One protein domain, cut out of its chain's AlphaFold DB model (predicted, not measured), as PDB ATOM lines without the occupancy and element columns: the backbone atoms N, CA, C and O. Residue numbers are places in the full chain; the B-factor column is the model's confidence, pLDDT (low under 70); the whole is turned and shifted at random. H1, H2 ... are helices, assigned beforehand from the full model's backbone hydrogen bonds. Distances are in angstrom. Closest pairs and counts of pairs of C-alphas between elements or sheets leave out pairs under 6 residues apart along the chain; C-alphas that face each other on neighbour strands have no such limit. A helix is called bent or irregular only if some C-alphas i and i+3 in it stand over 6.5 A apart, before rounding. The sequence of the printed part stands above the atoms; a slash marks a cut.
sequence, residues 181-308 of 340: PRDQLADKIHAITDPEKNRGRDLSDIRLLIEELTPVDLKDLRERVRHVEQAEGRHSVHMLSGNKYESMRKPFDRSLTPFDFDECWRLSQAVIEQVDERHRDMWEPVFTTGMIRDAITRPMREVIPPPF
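This is residues 181 to 308 of the 340 residues of an uncharacterized protein of Bifidobacterium breve (UniProt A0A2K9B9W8). A rounded, compact cluster of mostly crossed helices is built round H5, which lies near the middle: H2 crosses it, H4 meets its first part, and short H7 and H8 pack on it. H1 and H2 form a hairpin, H3 crosses H1 on the side away from H2, and H6 lies near the last residue of H5. The printed part has 128 residues with eight named helices, H1 to H8 in order, and no named strand: all helix. The radius of gyration of the C-alphas is 13.5 A, the spans 35 by 33 by 31 A.

Start at H1, residues 181 to 192; it touches H2, residues 201 to 213, in a helical hairpin at a shallow tilt of 27 degrees, closest C-alphas Lys 188 and Asp 202, 6.1 A. H3, residues 218 to 232, touches H1 at a steep 57 degrees, closest C-alphas Ala 186 and Val 225, 4.8 A. At H4, residues 242 to 253, residues 248 to 253 alone touch H2, closest C-alphas Arg 201 and Phe 252, 4.5 A. The hub is H5, residues 261 to 273; H2 touches it with residues 203 to 207 alone, at a steep 66 degrees, closest C-alphas Leu 203 and Cys 264, 5.4 A. H4 and H5 only just touch, with 3 pairs of C-alphas within 8 A, closest Arg 249 and Phe 261, 7.1 A. H6, residues 277 to 283, is close to H5 but not clearly touching, closest C-alphas Glu 273 and His 279, 6.4 A. H7, residues 291 to 295, touches H5, closest C-alphas Ala 270 and Ala 295, 6.0 A. H8, residues 300 to 303, touches H5, closest C-alphas Arg 266 and Val 303, 6.3 A. Every O i to N i+4 pair is within hydrogen-bond range in H1, H2, H3, H5 and H7; H4 has 3 of 8, with 5 of 9 O i to N i+3 pairs, H6 has 0 of 3, with 3 of 4, and H8 is too short for such a pair.

Find C-alpha 181 at (1.265, -1.301, 30.778), where H1 begins its 16.1 A. H2 measures 18.8 A, H3 20.9 A, H4 18.0 A and H5 18.1 A, from first to last C-alpha. H4 is irregular, only just, with C-alphas 247 and 250 6.7 A apart; H6 is irregular, with C-alphas 278 and 281 7.9 A apart. H8 ends at C-alpha 303, (6.841, 7.181, 7.759).

The C-alphas farthest apart, Arg 254 and Pro 285, are 39.2 A apart. The printed part has no cut, and no link is long. Look for pLDDT under 70 at residues 285 to 299 and 301 to 308; the mean of the printed part is 85.8.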
ATOM      1  N   PRO A 181       1.464  -1.896  32.099       94.00
ATOM      2  CA  PRO A 181       1.265  -1.301  30.778       94.00
ATOM      3  C   PRO A 181       2.569  -1.108  29.991       94.00
ATOM      4  O   PRO A 181       2.550  -1.162  28.762       94.00
ATOM      5  N   ARG A 182       3.706  -0.918  30.675       95.31
ATOM      6  CA  ARG A 182       5.033  -0.778  30.048       95.31
ATOM      7  C   ARG A 182       5.498  -2.095  29.438       95.31
ATOM      8  O   ARG A 182       5.938  -2.122  28.291       95.31
ATOM      9  N   ASP A 183       5.321  -3.187  30.176       96.06
ATOM     10  CA  ASP A 183       5.580  -4.549  29.698       96.06
ATOM     11  C   ASP A 183       4.642  -4.917  28.551       96.06
ATOM     12  O   ASP A 183       5.064  -5.463  27.534       96.06
ATOM     13  N   GLN A 184       3.368  -4.542  28.668       95.38
ATOM     14  CA  GLN A 184       2.395  -4.767  27.611       95.38
ATOM     15  C   GLN A 184       2.733  -3.981  26.335       95.38
ATOM     16  O   GLN A 184       2.524  -4.498  25.239       95.38
ATOM     17  N   LEU A 185       3.262  -2.758  26.449       96.19
ATOM     18  CA  LEU A 185       3.725  -1.981  25.297       96.19
ATOM     19  C   LEU A 185       4.921  -2.659  24.617       96.19
ATOM     20  O   LEU A 185       4.916  -2.780  23.392       96.19
ATOM     21  N   ALA A 186       5.891  -3.154  25.391       97.06
ATOM     22  CA  ALA A 186       7.028  -3.902  24.860       97.06
ATOM     23  C   ALA A 186       6.588  -5.189  24.133       97.06
ATOM     24  O   ALA A 186       6.962  -5.388  22.975       97.06
ATOM     25  N   ASP A 187       5.714  -5.995  24.751       95.25
ATOM     26  CA  ASP A 187       5.109  -7.191  24.140       95.25
ATOM     27  C   ASP A 187       4.400  -6.847  22.817       95.25
ATOM     28  O   ASP A 187       4.511  -7.572  21.829       95.25
ATOM     29  N   LYS A 188       3.654  -5.732  22.770       96.75
ATOM     30  CA  LYS A 188       2.925  -5.301  21.566       96.75
ATOM     31  C   LYS A 188       3.850  -4.829  20.454       96.75
ATOM     32  O   LYS A 188       3.578  -5.136  19.293       96.75
ATOM     33  N   ILE A 189       4.920  -4.110  20.794       97.38
ATOM     34  CA  ILE A 189       5.940  -3.680  19.835       97.38
ATOM     35  C   ILE A 189       6.647  -4.897  19.238       97.38
ATOM     36  O   ILE A 189       6.730  -5.013  18.020       97.38
ATOM     37  N   HIS A 190       7.081  -5.847  20.066       96.12
ATOM     38  CA  HIS A 190       7.704  -7.074  19.569       96.12
ATOM     39  C   HIS A 190       6.756  -7.883  18.677       96.12
ATOM     40  O   HIS A 190       7.107  -8.278  17.563       96.12
ATOM     41  N   ALA A 191       5.511  -8.045  19.121       94.31
ATOM     42  CA  ALA A 191       4.480  -8.771  18.397       94.31
ATOM     43  C   ALA A 191       4.144  -8.162  17.027       94.31
ATOM     44  O   ALA A 191       3.908  -8.909  16.073       94.31
ATOM     45  N   ILE A 192       4.059  -6.832  16.916       95.75
ATOM     46  CA  ILE A 192       3.659  -6.179  15.664       95.75
ATOM     47  C   ILE A 192       4.771  -6.196  14.608       95.75
ATOM     48  O   ILE A 192       4.460  -6.194  13.415       95.75
ATOM     49  N   THR A 193       6.038  -6.269  15.027       95.06
ATOM     50  CA  THR A 193       7.202  -6.347  14.129       95.06
ATOM     51  C   THR A 193       7.546  -7.765  13.680       95.06
ATOM     52  O   THR A 193       8.507  -7.945  12.938       95.06
ATOM     53  N   ASP A 194       6.766  -8.771  14.084       92.56
ATOM     54  CA  ASP A 194       6.908 -10.143  13.591       92.56
ATOM     55  C   ASP A 194       6.738 -10.171  12.049       92.56
ATOM     56  O   ASP A 194       5.674  -9.791  11.526       92.56
ATOM     57  N   PRO A 195       7.766 -10.597  11.284       89.00
ATOM     58  CA  PRO A 195       7.736 -10.575   9.823       89.00
ATOM     59  C   PRO A 195       6.688 -11.529   9.239       89.00
ATOM     60  O   PRO A 195       6.111 -11.226   8.192       89.00
ATOM     61  N   GLU A 196       6.313 -12.584   9.961       88.50
ATOM     62  CA  GLU A 196       5.388 -13.616   9.488       88.50
ATOM     63  C   GLU A 196       3.924 -13.302   9.833       88.50
ATOM     64  O   GLU A 196       2.996 -13.848   9.231       88.50
ATOM     65  N   LYS A 197       3.673 -12.391  10.786       89.44
ATOM     66  CA  LYS A 197       2.316 -12.107  11.286       89.44
ATOM     67  C   LYS A 197       1.805 -10.725  10.905       89.44
ATOM     68  O   LYS A 197       2.522  -9.732  10.888       89.44
ATOM     69  N   ASN A 198       0.501 -10.637  10.643       91.75
ATOM     70  CA  ASN A 198      -0.190  -9.372  10.378       91.75
ATOM     71  C   ASN A 198      -1.056  -8.992  11.581       91.75
ATOM     72  O   ASN A 198      -2.247  -9.317  11.644       91.75
ATOM     73  N   ARG A 199      -0.454  -8.306  12.556       93.12
ATOM     74  CA  ARG A 199      -1.094  -7.968  13.834       93.12
ATOM     75  C   ARG A 199      -1.667  -6.553  13.876       93.12
ATOM     76  O   ARG A 199      -1.553  -5.864  14.877       93.12
ATOM     77  N   GLY A 200      -2.364  -6.128  12.822       94.69
ATOM     78  CA  GLY A 200      -2.874  -4.752  12.714       94.69
ATOM     79  C   GLY A 200      -3.728  -4.264  13.893       94.69
ATOM     80  O   GLY A 200      -3.754  -3.075  14.160       94.69
ATOM     81  N   ARG A 201      -4.371  -5.149  14.671       94.69
ATOM     82  CA  ARG A 201      -5.091  -4.756  15.904       94.69
ATOM     83  C   ARG A 201      -4.172  -4.140  16.963       94.69
ATOM     84  O   ARG A 201      -4.615  -3.266  17.705       94.69
ATOM     85  N   ASP A 202      -2.916  -4.579  17.008       96.56
ATOM     86  CA  ASP A 202      -1.931  -4.122  17.985       96.56
ATOM     87  C   ASP A 202      -1.547  -2.648  17.755       96.56
ATOM     88  O   ASP A 202      -1.182  -1.985  18.716       96.56
ATOM     89  N   LEU A 203      -1.757  -2.081  16.555       96.50
ATOM     90  CA  LEU A 203      -1.604  -0.636  16.302       96.50
ATOM     91  C   LEU A 203      -2.489   0.203  17.241       96.50
ATOM     92  O   LEU A 203      -2.045   1.185  17.833       96.50
ATOM     93  N   SER A 204      -3.751  -0.207  17.408       95.44
ATOM     94  CA  SER A 204      -4.681   0.478  18.312       95.44
ATOM     95  C   SER A 204      -4.346   0.252  19.787       95.44
ATOM     96  O   SER A 204      -4.503   1.166  20.593       95.44
ATOM     97  N   ASP A 205      -3.830  -0.930  20.136       95.94
ATOM     98  CA  ASP A 205      -3.393  -1.233  21.501       95.94
ATOM     99  C   ASP A 205      -2.167  -0.382  21.873       95.94
ATOM    100  O   ASP A 205      -2.131   0.202  22.951       95.94
ATOM    101  N   ILE A 206      -1.197  -0.244  20.960       96.25
ATOM    102  CA  ILE A 206      -0.022   0.624  21.123       96.25
ATOM    103  C   ILE A 206      -0.457   2.081  21.311       96.25
ATOM    104  O   ILE A 206       0.009   2.740  22.237       96.25
ATOM    105  N   ARG A 207      -1.396   2.577  20.491       94.06
ATOM    106  CA  ARG A 207      -1.946   3.938  20.625       94.06
ATOM    107  C   ARG A 207      -2.551   4.199  22.004       94.06
ATOM    108  O   ARG A 207      -2.374   5.293  22.542       94.06
ATOM    109  N   LEU A 208      -3.267   3.219  22.547       93.25
ATOM    110  CA  LEU A 208      -3.879   3.276  23.874       93.25
ATOM    111  C   LEU A 208      -2.825   3.258  24.987       93.25
ATOM    112  O   LEU A 208      -2.864   4.105  25.876       93.25
ATOM    113  N   LEU A 209      -1.869   2.334  24.912       93.88
ATOM    114  CA  LEU A 209      -0.806   2.191  25.909       93.88
ATOM    115  C   LEU A 209       0.101   3.423  25.955       93.88
ATOM    116  O   LEU A 209       0.445   3.883  27.038       93.88
ATOM    117  N   ILE A 210       0.441   4.003  24.799       92.44
ATOM    118  CA  ILE A 210       1.200   5.257  24.740       92.44
ATOM    119  C   ILE A 210       0.431   6.384  25.428       92.44
ATOM    120  O   ILE A 210       1.030   7.137  26.188       92.44
ATOM    121  N   GLU A 211      -0.876   6.510  25.190       89.31
ATOM    122  CA  GLU A 211      -1.685   7.559  25.821       89.31
ATOM    123  C   GLU A 211      -1.682   7.446  27.346       89.31
ATOM    124  O   GLU A 211      -1.503   8.444  28.036       89.31
ATOM    125  N   GLU A 212      -1.834   6.229  27.861       88.62
ATOM    126  CA  GLU A 212      -1.808   5.957  29.296       88.62
ATOM    127  C   GLU A 212      -0.434   6.201  29.924       88.62
ATOM    128  O   GLU A 212      -0.337   6.711  31.037       88.62
ATOM    129  N   LEU A 213       0.628   5.841  29.208       90.06
ATOM    130  CA  LEU A 213       2.001   5.974  29.676       90.06
ATOM    131  C   LEU A 213       2.584   7.365  29.432       90.06
ATOM    132  O   LEU A 213       3.722   7.598  29.819       90.06
ATOM    133  N   THR A 214       1.864   8.276  28.769       85.44
ATOM    134  CA  THR A 214       2.423   9.572  28.375       85.44
ATOM    135  C   THR A 214       2.787  10.408  29.613       85.44
ATOM    136  O   THR A 214       1.907  10.700  30.427       85.44
ATOM    137  N   PRO A 215       4.045  10.877  29.734       84.56
ATOM    138  CA  PRO A 215       5.140  10.733  28.769       84.56
ATOM    139  C   PRO A 215       5.878   9.377  28.898       84.56
ATOM    140  O   PRO A 215       6.266   8.979  29.993       84.56
ATOM    141  N   VAL A 216       6.099   8.677  27.773       85.88
ATOM    142  CA  VAL A 216       6.698   7.324  27.751       85.88
ATOM    143  C   VAL A 216       8.194   7.373  28.064       85.88
ATOM    144  O   VAL A 216       8.951   7.997  27.325       85.88
ATOM    145  N   ASP A 217       8.645   6.662  29.096       88.81
ATOM    146  CA  ASP A 217      10.076   6.490  29.373       88.81
ATOM    147  C   ASP A 217      10.731   5.599  28.303       88.81
ATOM    148  O   ASP A 217      10.588   4.376  28.298       88.81
ATOM    149  N   LEU A 218      11.447   6.231  27.372       87.62
ATOM    150  CA  LEU A 218      12.095   5.548  26.255       87.62
ATOM    151  C   LEU A 218      13.272   4.668  26.690       87.62
ATOM    152  O   LEU A 218      13.578   3.706  25.989       87.62
ATOM    153  N   LYS A 219      13.932   4.959  27.821       88.44
ATOM    154  CA  LYS A 219      15.012   4.096  28.320       88.44
ATOM    155  C   LYS A 219      14.429   2.772  28.795       88.44
ATOM    156  O   LYS A 219      14.839   1.718  28.319       88.44
ATOM    157  N   ASP A 220      13.444   2.862  29.685       92.25
ATOM    158  CA  ASP A 220      12.742   1.706  30.246       92.25
ATOM    159  C   ASP A 220      12.062   0.891  29.135       92.25
ATOM    160  O   ASP A 220      12.163  -0.335  29.115       92.25
ATOM    161  N   LEU A 221      11.457   1.555  28.141       94.00
ATOM    162  CA  LEU A 221      10.850   0.862  27.005       94.00
ATOM    163  C   LEU A 221      11.874   0.059  26.189       94.00
ATOM    164  O   LEU A 221      11.604  -1.094  25.858       94.00
ATOM    165  N   ARG A 222      13.045   0.630  25.874       93.44
ATOM    166  CA  ARG A 222      14.115  -0.090  25.159       93.44
ATOM    167  C   ARG A 222      14.557  -1.319  25.941       93.44
ATOM    168  O   ARG A 222      14.599  -2.406  25.377       93.44
ATOM    169  N   GLU A 223      14.835  -1.163  27.235       94.38
ATOM    170  CA  GLU A 223      15.258  -2.264  28.109       94.38
ATOM    171  C   GLU A 223      14.227  -3.404  28.114       94.38
ATOM    172  O   GLU A 223      14.587  -4.565  27.908       94.38
ATOM    173  N   ARG A 224      12.933  -3.082  28.235       96.88
ATOM    174  CA  ARG A 224      11.853  -4.081  28.185       96.88
ATOM    175  C   ARG A 224      11.723  -4.744  26.819       96.88
ATOM    176  O   ARG A 224      11.536  -5.954  26.760       96.88
ATOM    177  N   VAL A 225      11.846  -4.002  25.718       97.12
ATOM    178  CA  VAL A 225      11.786  -4.587  24.366       97.12
ATOM    179  C   VAL A 225      12.953  -5.557  24.136       97.12
ATOM    180  O   VAL A 225      12.733  -6.653  23.621       97.12
ATOM    181  N   ARG A 226      14.171  -5.213  24.576       96.19
ATOM    182  CA  ARG A 226      15.336  -6.118  24.513       96.19
ATOM    183  C   ARG A 226      15.117  -7.370  25.361       96.19
ATOM    184  O   ARG A 226      15.469  -8.464  24.932       96.19
ATOM    185  N   HIS A 227      14.502  -7.216  26.531       96.38
ATOM    186  CA  HIS A 227      14.141  -8.344  27.386       96.38
ATOM    187  C   HIS A 227      13.142  -9.290  26.705       96.38
ATOM    188  O   HIS A 227      13.366 -10.498  26.696       96.38
ATOM    189  N   VAL A 228      12.090  -8.762  26.066       95.56
ATOM    190  CA  VAL A 228      11.112  -9.579  25.316       95.56
ATOM    191  C   VAL A 228      11.779 -10.331  24.161       95.56
ATOM    192  O   VAL A 228      11.539 -11.524  23.994       95.56
ATOM    193  N   GLU A 229      12.657  -9.684  23.390       94.56
ATOM    194  CA  GLU A 229      13.398 -10.357  22.313       94.56
ATOM    195  C   GLU A 229      14.250 -11.521  22.815       94.56
ATOM    196  O   GLU A 229      14.265 -12.581  22.192       94.56
ATOM    197  N   GLN A 230      14.964 -11.322  23.927       93.75
ATOM    198  CA  GLN A 230      15.807 -12.354  24.527       93.75
ATOM    199  C   GLN A 230      14.968 -13.512  25.070       93.75
ATOM    200  O   GLN A 230      15.334 -14.670  24.880       93.75
ATOM    201  N   ALA A 231      13.846 -13.201  25.720       91.06
ATOM    202  CA  ALA A 231      12.953 -14.189  26.306       91.06
ATOM    203  C   ALA A 231      12.224 -15.027  25.244       91.06
ATOM    204  O   ALA A 231      12.138 -16.247  25.374       91.06
ATOM    205  N   GLU A 232      11.708 -14.395  24.184       89.06
ATOM    206  CA  GLU A 232      11.014 -15.112  23.110       89.06
ATOM    207  C   GLU A 232      11.973 -15.768  22.106       89.06
ATOM    208  O   GLU A 232      11.643 -16.807  21.535       89.06
ATOM    209  N   GLY A 233      13.135 -15.160  21.845       84.31
ATOM    210  CA  GLY A 233      14.186 -15.708  20.980       84.31
ATOM    211  C   GLY A 233      13.804 -15.897  19.503       84.31
ATOM    212  O   GLY A 233      14.476 -16.649  18.801       84.31
ATOM    213  N   ARG A 234      12.721 -15.266  19.022       83.38
ATOM    214  CA  ARG A 234      12.183 -15.484  17.661       83.38
ATOM    215  C   ARG A 234      12.711 -14.513  16.611       83.38
ATOM    216  O   ARG A 234      13.137 -14.934  15.539       83.38
ATOM    217  N   HIS A 235      12.629 -13.217  16.893       91.00
ATOM    218  CA  HIS A 235      13.016 -12.142  15.982       91.00
ATOM    219  C   HIS A 235      13.370 -10.883  16.767       91.00
ATOM    220  O   HIS A 235      12.909 -10.695  17.895       91.00
ATOM    221  N   SER A 236      14.155 -10.017  16.129       94.44
ATOM    222  CA  SER A 236      14.439  -8.667  16.608       94.44
ATOM    223  C   SER A 236      13.419  -7.664  16.071       94.44
ATOM    224  O   SER A 236      12.876  -7.811  14.975       94.44
ATOM    225  N   VAL A 237      13.168  -6.625  16.857       95.25
ATOM    226  CA  VAL A 237      12.293  -5.502  16.550       95.25
ATOM    227  C   VAL A 237      12.952  -4.620  15.509       95.25
ATOM    228  O   VAL A 237      14.027  -4.064  15.728       95.25
ATOM    229  N   HIS A 238      12.254  -4.467  14.390       93.38
ATOM    230  CA  HIS A 238      12.638  -3.595  13.295       93.38
ATOM    231  C   HIS A 238      11.441  -2.772  12.831       93.38
ATOM    232  O   HIS A 238      10.293  -3.208  12.953       93.38
ATOM    233  N   MET A 239      11.725  -1.602  12.261       92.12
ATOM    234  CA  MET A 239      10.729  -0.770  11.583       92.12
ATOM    235  C   MET A 239       9.854  -1.588  10.628       92.12
ATOM    236  O   MET A 239      10.336  -2.457   9.892       92.12
ATOM    237  N   LEU A 240       8.549  -1.299  10.615       90.12
ATOM    238  CA  LEU A 240       7.618  -2.022   9.753       90.12
ATOM    239  C   LEU A 240       7.837  -1.589   8.300       90.12
ATOM    240  O   LEU A 240       7.807  -0.402   7.981       90.12
ATOM    241  N   SER A 241       8.015  -2.547   7.400       83.69
ATOM    242  CA  SER A 241       8.160  -2.285   5.968       83.69
ATOM    243  C   SER A 241       6.846  -1.830   5.319       83.69
ATOM    244  O   SER A 241       5.755  -2.147   5.797       83.69
ATOM    245  N   GLY A 242       6.916  -1.140   4.175       75.81
ATOM    246  CA  GLY A 242       5.713  -0.660   3.481       75.81
ATOM    247  C   GLY A 242       4.726  -1.751   3.051       75.81
ATOM    248  O   GLY A 242       3.521  -1.521   3.057       75.81
ATOM    249  N   ASN A 243       5.184  -2.978   2.792       83.69
ATOM    250  CA  ASN A 243       4.291  -4.114   2.520       83.69
ATOM    251  C   ASN A 243       3.398  -4.501   3.726       83.69
ATOM    252  O   ASN A 243       2.312  -5.047   3.528       83.69
ATOM    253  N   LYS A 244       3.815  -4.201   4.967       89.12
ATOM    254  CA  LYS A 244       3.025  -4.448   6.183       89.12
ATOM    255  C   LYS A 244       1.882  -3.448   6.333       89.12
ATOM    256  O   LYS A 244       0.868  -3.780   6.945       89.12
ATOM    257  N   TYR A 245       2.010  -2.254   5.757       91.00
ATOM    258  CA  TYR A 245       0.986  -1.214   5.834       91.00
ATOM    259  C   TYR A 245      -0.364  -1.722   5.316       91.00
ATOM    260  O   TYR A 245      -1.371  -1.711   6.024       91.00
ATOM    261  N   GLU A 246      -0.381  -2.259   4.098       90.19
ATOM    262  CA  GLU A 246      -1.608  -2.768   3.486       90.19
ATOM    263  C   GLU A 246      -2.102  -4.048   4.172       90.19
ATOM    264  O   GLU A 246      -3.304  -4.217   4.405       90.19
ATOM    265  N   SER A 247      -1.184  -4.942   4.559       91.94
ATOM    266  CA  SER A 247      -1.542  -6.225   5.170       91.94
ATOM    267  C   SER A 247      -2.160  -6.076   6.569       91.94
ATOM    268  O   SER A 247      -2.973  -6.913   6.980       91.94
ATOM    269  N   MET A 248      -1.821  -5.007   7.299       94.75
ATOM    270  CA  MET A 248      -2.335  -4.725   8.642       94.75
ATOM    271  C   MET A 248      -3.714  -4.058   8.656       94.75
ATOM    272  O   MET A 248      -4.425  -4.191   9.659       94.75
ATOM    273  N   ARG A 249      -4.148  -3.425   7.557       94.12
ATOM    274  CA  ARG A 249      -5.430  -2.701   7.500       94.12
ATOM    275  C   ARG A 249      -6.627  -3.599   7.807       94.12
ATOM    276  O   ARG A 249      -7.406  -3.327   8.712       94.12
ATOM    277  N   LYS A 250      -6.731  -4.755   7.146       94.06
ATOM    278  CA  LYS A 250      -7.863  -5.679   7.353       94.06
ATOM    279  C   LYS A 250      -7.962  -6.208   8.799       94.06
ATOM    280  O   LYS A 250      -9.072  -6.253   9.339       94.06
ATOM    281  N   PRO A 251      -6.875  -6.659   9.457       93.94
ATOM    282  CA  PRO A 251      -6.898  -6.962  10.886       93.94
ATOM    283  C   PRO A 251      -7.289  -5.773  11.771       93.94
ATOM    284  O   PRO A 251      -8.056  -5.992  12.710       93.94
ATOM    285  N   PHE A 252      -6.801  -4.563  11.471       95.44
ATOM    286  CA  PHE A 252      -7.133  -3.338  12.204       95.44
ATOM    287  C   PHE A 252      -8.624  -3.008  12.109       95.44
ATOM    288  O   PHE A 252      -9.275  -2.886  13.143       95.44
ATOM    289  N   ASP A 253      -9.209  -2.996  10.911       94.00
ATOM    290  CA  ASP A 253     -10.634  -2.683  10.715       94.00
ATOM    291  C   ASP A 253     -11.536  -3.672  11.469       94.00
ATOM    292  O   ASP A 253     -12.535  -3.311  12.092       94.00
ATOM    293  N   ARG A 254     -11.140  -4.953  11.505       92.06
ATOM    294  CA  ARG A 254     -11.846  -6.004  12.262       92.06
ATOM    295  C   ARG A 254     -11.827  -5.797  13.777       92.06
ATOM    296  O   ARG A 254     -12.580  -6.480  14.470       92.06
ATOM    297  N   SER A 255     -10.942  -4.947  14.291       89.31
ATOM    298  CA  SER A 255     -10.874  -4.614  15.715       89.31
ATOM    299  C   SER A 255     -12.044  -3.729  16.159       89.31
ATOM    300  O   SER A 255     -12.407  -3.754  17.334       89.31
ATOM    301  N   LEU A 256     -12.668  -3.007  15.214       91.00
ATOM    302  CA  LEU A 256     -13.717  -2.014  15.471       91.00
ATOM    303  C   LEU A 256     -13.270  -0.929  16.466       91.00
ATOM    304  O   LEU A 256     -14.072  -0.417  17.251       91.00
ATOM    305  N   THR A 257     -11.976  -0.619  16.453       92.62
ATOM    306  CA  THR A 257     -11.393   0.501  17.186       92.62
ATOM    307  C   THR A 257     -11.938   1.839  16.667       92.62
ATOM    308  O   THR A 257     -12.229   1.947  15.475       92.62
ATOM    309  N   PRO A 258     -12.109   2.863  17.525       92.75
ATOM    310  CA  PRO A 258     -12.487   4.205  17.073       92.75
ATOM    311  C   PRO A 258     -11.347   4.979  16.401       92.75
ATOM    312  O   PRO A 258     -11.595   6.066  15.888       92.75
ATOM    313  N   PHE A 259     -10.108   4.492  16.483       94.38
ATOM    314  CA  PHE A 259      -8.942   5.232  16.012       94.38
ATOM    315  C   PHE A 259      -8.745   5.110  14.506       94.38
ATOM    316  O   PHE A 259      -9.102   4.102  13.893       94.38
ATOM    317  N   ASP A 260      -8.130   6.139  13.933       94.94
ATOM    318  CA  ASP A 260      -7.722   6.144  12.537       94.94
ATOM    319  C   ASP A 260      -6.504   5.236  12.309       94.94
ATOM    320  O   ASP A 260      -5.564   5.204  13.111       94.94
ATOM    321  N   PHE A 261      -6.519   4.492  11.203       95.00
ATOM    322  CA  PHE A 261      -5.444   3.557  10.871       95.00
ATOM    323  C   PHE A 261      -4.116   4.272  10.637       95.00
ATOM    324  O   PHE A 261      -3.084   3.823  11.133       95.00
ATOM    325  N   ASP A 262      -4.138   5.380   9.898       92.69
ATOM    326  CA  ASP A 262      -2.936   6.079   9.461       92.69
ATOM    327  C   ASP A 262      -2.300   6.817  10.649       92.69
ATOM    328  O   ASP A 262      -1.075   6.883  10.763       92.69
ATOM    329  N   GLU A 263      -3.108   7.346  11.575       91.88
ATOM    330  CA  GLU A 263      -2.639   7.841  12.876       91.88
ATOM    331  C   GLU A 263      -1.976   6.734  13.703       91.88
ATOM    332  O   GLU A 263      -0.833   6.903  14.135       91.88
ATOM    333  N   CYS A 264      -2.651   5.597  13.904       94.50
ATOM    334  CA  CYS A 264      -2.083   4.506  14.694       94.50
ATOM    335  C   CYS A 264      -0.805   3.947  14.058       94.50
ATOM    336  O   CYS A 264       0.163   3.708  14.772       94.50
ATOM    337  N   TRP A 265      -0.767   3.792  12.732       94.19
ATOM    338  CA  TRP A 265       0.433   3.380  12.007       94.19
ATOM    339  C   TRP A 265       1.599   4.332  12.253       94.19
ATOM    340  O   TRP A 265       2.685   3.886  12.620       94.19
ATOM    341  N   ARG A 266       1.382   5.643  12.082       90.81
ATOM    342  CA  ARG A 266       2.448   6.637  12.255       90.81
ATOM    343  C   ARG A 266       2.968   6.672  13.680       90.81
ATOM    344  O   ARG A 266       4.178   6.715  13.881       90.81
ATOM    345  N   LEU A 267       2.072   6.589  14.658       91.12
ATOM    346  CA  LEU A 267       2.463   6.518  16.056       91.12
ATOM    347  C   LEU A 267       3.250   5.236  16.369       91.12
ATOM    348  O   LEU A 267       4.259   5.294  17.067       91.12
ATOM    349  N   SER A 268       2.808   4.087  15.848       94.12
ATOM    350  CA  SER A 268       3.517   2.821  16.032       94.12
ATOM    351  C   SER A 268       4.907   2.850  15.394       94.12
ATOM    352  O   SER A 268       5.865   2.465  16.050       94.12
ATOM    353  N   GLN A 269       5.057   3.366  14.173       92.25
ATOM    354  CA  GLN A 269       6.374   3.543  13.546       92.25
ATOM    355  C   GLN A 269       7.273   4.471  14.365       92.25
ATOM    356  O   GLN A 269       8.435   4.155  14.584       92.25
ATOM    357  N   ALA A 270       6.728   5.573  14.881       88.81
ATOM    358  CA  ALA A 270       7.485   6.506  15.704       88.81
ATOM    359  C   ALA A 270       8.029   5.856  16.980       88.81
ATOM    360  O   ALA A 270       9.179   6.084  17.334       88.81
ATOM    361  N   VAL A 271       7.229   5.040  17.676       91.38
ATOM    362  CA  VAL A 271       7.713   4.343  18.877       91.38
ATOM    363  C   VAL A 271       8.658   3.188  18.530       91.38
ATOM    364  O   VAL A 271       9.614   2.958  19.265       91.38
ATOM    365  N   ILE A 272       8.438   2.495  17.406       94.00
ATOM    366  CA  ILE A 272       9.327   1.423  16.935       94.00
ATOM    367  C   ILE A 272      10.699   1.994  16.561       94.00
ATOM    368  O   ILE A 272      11.708   1.428  16.966       94.00
ATOM    369  N   GLU A 273      10.760   3.147  15.890       90.75
ATOM    370  CA  GLU A 273      12.010   3.852  15.560       90.75
ATOM    371  C   GLU A 273      12.840   4.137  16.820       90.75
ATOM    372  O   GLU A 273      14.061   4.011  16.802       90.75
ATOM    373  N   GLN A 274      12.178   4.454  17.938       90.00
ATOM    374  CA  GLN A 274      12.835   4.738  19.217       90.00
ATOM    375  C   GLN A 274      13.385   3.503  19.928       90.00
ATOM    376  O   GLN A 274      14.095   3.663  20.924       90.00
ATOM    377  N   VAL A 275      13.058   2.297  19.467       92.56
ATOM    378  CA  VAL A 275      13.591   1.056  20.035       92.56
ATOM    379  C   VAL A 275      14.401   0.249  19.033       92.56
ATOM    380  O   VAL A 275      15.250  -0.515  19.466       92.56
ATOM    381  N   ASP A 276      14.209   0.407  17.724       93.50
ATOM    382  CA  ASP A 276      14.972  -0.307  16.699       93.50
ATOM    383  C   ASP A 276      16.472   0.017  16.813       93.50
ATOM    384  O   ASP A 276      16.901   1.164  16.662       93.50
ATOM    385  N   GLU A 277      17.277  -1.018  17.062       92.12
ATOM    386  CA  GLU A 277      18.733  -0.920  17.226       92.12
ATOM    387  C   GLU A 277      19.436  -0.379  15.979       92.12
ATOM    388  O   GLU A 277      20.500   0.225  16.083       92.12
ATOM    389  N   ARG A 278      18.830  -0.523  14.795       91.19
ATOM    390  CA  ARG A 278      19.370   0.044  13.549       91.19
ATOM    391  C   ARG A 278      19.309   1.570  13.514       91.19
ATOM    392  O   ARG A 278      19.995   2.182  12.706       91.19
ATOM    393  N   HIS A 279      18.493   2.168  14.380       87.50
ATOM    394  CA  HIS A 279      18.324   3.612  14.505       87.50
ATOM    395  C   HIS A 279      18.977   4.159  15.783       87.50
ATOM    396  O   HIS A 279      18.745   5.315  16.128       87.50
ATOM    397  N   ARG A 280      19.811   3.362  16.474       86.56
ATOM    398  CA  ARG A 280      20.467   3.731  17.742       86.56
ATOM    399  C   ARG A 280      21.125   5.106  17.704       86.56
ATOM    400  O   ARG A 280      20.836   5.930  18.567       86.56
ATOM    401  N   ASP A 281      21.896   5.391  16.663       83.94
ATOM    402  CA  ASP A 281      22.604   6.668  16.507       83.94
ATOM    403  C   ASP A 281      21.664   7.888  16.461       83.94
ATOM    404  O   ASP A 281      22.067   9.001  16.796       83.94
ATOM    405  N   MET A 282      20.398   7.698  16.072       76.50
ATOM    406  CA  MET A 282      19.401   8.770  15.987       76.50
ATOM    407  C   MET A 282      18.789   9.115  17.345       76.50
ATOM    408  O   MET A 282      18.397  10.262  17.569       76.50
ATOM    409  N   TRP A 283      18.675   8.139  18.247       75.12
ATOM    410  CA  TRP A 283      17.937   8.297  19.503       75.12
ATOM    411  C   TRP A 283      18.791   8.168  20.765       75.12
ATOM    412  O   TRP A 283      18.350   8.580  21.838       75.12
ATOM    413  N   GLU A 284      20.007   7.634  20.674       71.12
ATOM    414  CA  GLU A 284      20.962   7.578  21.786       71.12
ATOM    415  C   GLU A 284      21.434   8.983  22.216       71.12
ATOM    416  O   GLU A 284      21.483   9.240  23.422       71.12
ATOM    417  N   PRO A 285      21.666   9.944  21.292       64.75
ATOM    418  CA  PRO A 285      22.042  11.308  21.667       64.75
ATOM    419  C   PRO A 285      20.875  12.164  22.184       64.75
ATOM    420  O   PRO A 285      21.104  13.133  22.909       64.75
ATOM    421  N   VAL A 286      19.626  11.850  21.807       58.78
ATOM    422  CA  VAL A 286      18.450  12.698  22.074       58.78
ATOM    423  C   VAL A 286      17.485  12.012  23.038       58.78
ATOM    424  O   VAL A 286      16.456  11.454  22.667       58.78
ATOM    425  N   PHE A 287      17.804  12.085  24.326       53.56
ATOM    426  CA  PHE A 287      16.927  11.622  25.399       53.56
ATOM    427  C   PHE A 287      15.826  12.652  25.697       53.56
ATOM    428  O   PHE A 287      15.882  13.362  26.698       53.56
ATOM    429  N   THR A 288      14.807  12.765  24.839       52.16
ATOM    430  CA  THR A 288      13.633  13.598  25.169       52.16
ATOM    431  C   THR A 288      12.305  12.963  24.791       52.16
ATOM    432  O   THR A 288      12.026  12.658  23.634       52.16
ATOM    433  N   THR A 289      11.433  12.884  25.790       52.62
ATOM    434  CA  THR A 289      10.076  12.322  25.793       52.62
ATOM    435  C   THR A 289       9.073  13.021  24.861       52.62
ATOM    436  O   THR A 289       7.934  12.577  24.740       52.62
ATOM    437  N   GLY A 290       9.477  14.106  24.186       55.09
ATOM    438  CA  GLY A 290       8.642  14.887  23.264       55.09
ATOM    439  C   GLY A 290       8.488  14.298  21.854       55.09
ATOM    440  O   GLY A 290       7.510  14.610  21.179       55.09
ATOM    441  N   MET A 291       9.385  13.402  21.419       62.34
ATOM    442  CA  MET A 291       9.449  12.944  20.018       62.34
ATOM    443  C   MET A 291       8.227  12.148  19.540       62.34
ATOM    444  O   MET A 291       7.844  12.250  18.374       62.34
ATOM    445  N   ILE A 292       7.588  11.379  20.426       63.06
ATOM    446  CA  ILE A 292       6.433  10.544  20.059       63.06
ATOM    447  C   ILE A 292       5.237  11.417  19.639       63.06
ATOM    448  O   ILE A 292       4.502  11.068  18.715       63.06
ATOM    449  N   ARG A 293       5.044  12.572  20.291       60.03
ATOM    450  CA  ARG A 293       3.899  13.457  20.032       60.03
ATOM    451  C   ARG A 293       4.032  14.189  18.695       60.03
ATOM    452  O   ARG A 293       3.045  14.301  17.970       60.03
ATOM    453  N   ASP A 294       5.243  14.617  18.343       61.97
ATOM    454  CA  ASP A 294       5.515  15.332  17.090       61.97
ATOM    455  C   ASP A 294       5.376  14.419  15.861       61.97
ATOM    456  O   ASP A 294       4.966  14.864  14.786       61.97
ATOM    457  N   ALA A 295       5.624  13.116  16.019       60.31
ATOM    458  CA  ALA A 295       5.547  12.151  14.928       60.31
ATOM    459  C   ALA A 295       4.137  11.993  14.322       60.31
ATOM    460  O   ALA A 295       4.012  11.684  13.135       60.31
ATOM    461  N   ILE A 296       3.072  12.293  15.079       58.22
ATOM    462  CA  ILE A 296       1.682  12.290  14.577       58.22
ATOM    463  C   ILE A 296       1.442  13.423  13.557       58.22
ATOM    464  O   ILE A 296       0.428  13.434  12.865       58.22
ATOM    465  N   THR A 297       2.367  14.368  13.395       59.72
ATOM    466  CA  THR A 297       2.256  15.431  12.381       59.72
ATOM    467  C   THR A 297       3.062  15.152  11.107       59.72
ATOM    468  O   THR A 297       2.890  15.864  10.118       59.72
ATOM    469  N   ARG A 298       3.890  14.092  11.080       64.62
ATOM    470  CA  ARG A 298       4.718  13.746   9.911       64.62
ATOM    471  C   ARG A 298       3.856  13.283   8.716       64.62
ATOM    472  O   ARG A 298       2.896  12.524   8.920       64.62
ATOM    473  N   PRO A 299       4.191  13.687   7.472       63.03
ATOM    474  CA  PRO A 299       3.553  13.186   6.255       63.03
ATOM    475  C   PRO A 299       3.697  11.668   6.104       63.03
ATOM    476  O   PRO A 299       4.763  11.108   6.343       63.03
ATOM    477  N   MET A 300       2.658  10.992   5.603       71.62
ATOM    478  CA  MET A 300       2.646   9.523   5.507       71.62
ATOM    479  C   MET A 300       3.796   8.939   4.668       71.62
ATOM    480  O   MET A 300       4.350   7.895   5.009       71.62
ATOM    481  N   ARG A 301       4.196   9.644   3.602       66.69
ATOM    482  CA  ARG A 301       5.301   9.256   2.704       66.69
ATOM    483  C   ARG A 301       6.669   9.170   3.393       66.69
ATOM    484  O   ARG A 301       7.556   8.523   2.863       66.69
ATOM    485  N   GLU A 302       6.842   9.850   4.527       66.00
ATOM    486  CA  GLU A 302       8.098   9.869   5.293       66.00
ATOM    487  C   GLU A 302       8.141   8.757   6.349       66.00
ATOM    488  O   GLU A 302       9.207   8.433   6.855       66.00
ATOM    489  N   VAL A 303       6.987   8.170   6.680       67.00
ATOM    490  CA  VAL A 303       6.841   7.181   7.759       67.00
ATOM    491  C   VAL A 303       6.727   5.753   7.226       67.00
ATOM    492  O   VAL A 303       7.033   4.796   7.931       67.00
ATOM    493  N   ILE A 304       6.275   5.584   5.983       67.12
ATOM    494  CA  ILE A 304       6.320   4.294   5.298       67.12
ATOM    495  C   ILE A 304       7.702   4.171   4.646       67.12
ATOM    496  O   ILE A 304       7.946   4.861   3.653       67.12
ATOM    497  N   PRO A 305       8.607   3.313   5.155       62.38
ATOM    498  CA  PRO A 305       9.867   3.082   4.472       62.38
ATOM    499  C   PRO A 305       9.586   2.475   3.089       62.38
ATOM    500  O   PRO A 305       8.634   1.689   2.944       62.38
ATOM    501  N   PRO A 306      10.392   2.820   2.065       59.94
ATOM    502  CA  PRO A 306      10.259   2.214   0.749       59.94
ATOM    503  C   PRO A 306      10.340   0.683   0.869       59.94
ATOM    504  O   PRO A 306      10.917   0.168   1.834       59.94
ATOM    505  N   PRO A 307       9.745  -0.066  -0.075       58.75
ATOM    506  CA  PRO A 307       9.865  -1.517  -0.091       58.75
ATOM    507  C   PRO A 307      11.334  -1.910   0.059       58.75
ATOM    508  O   PRO A 307      12.186  -1.365  -0.639       58.75
ATOM    509  N   PHE A 308      11.624  -2.820   0.988       48.56
ATOM    510  CA  PHE A 308      12.980  -3.314   1.184       48.56
ATOM    511  C   PHE A 308      13.462  -3.962  -0.120       48.56
ATOM    512  O   PHE A 308      12.938  -5.001  -0.532       48.56
TER     513      PHE A 308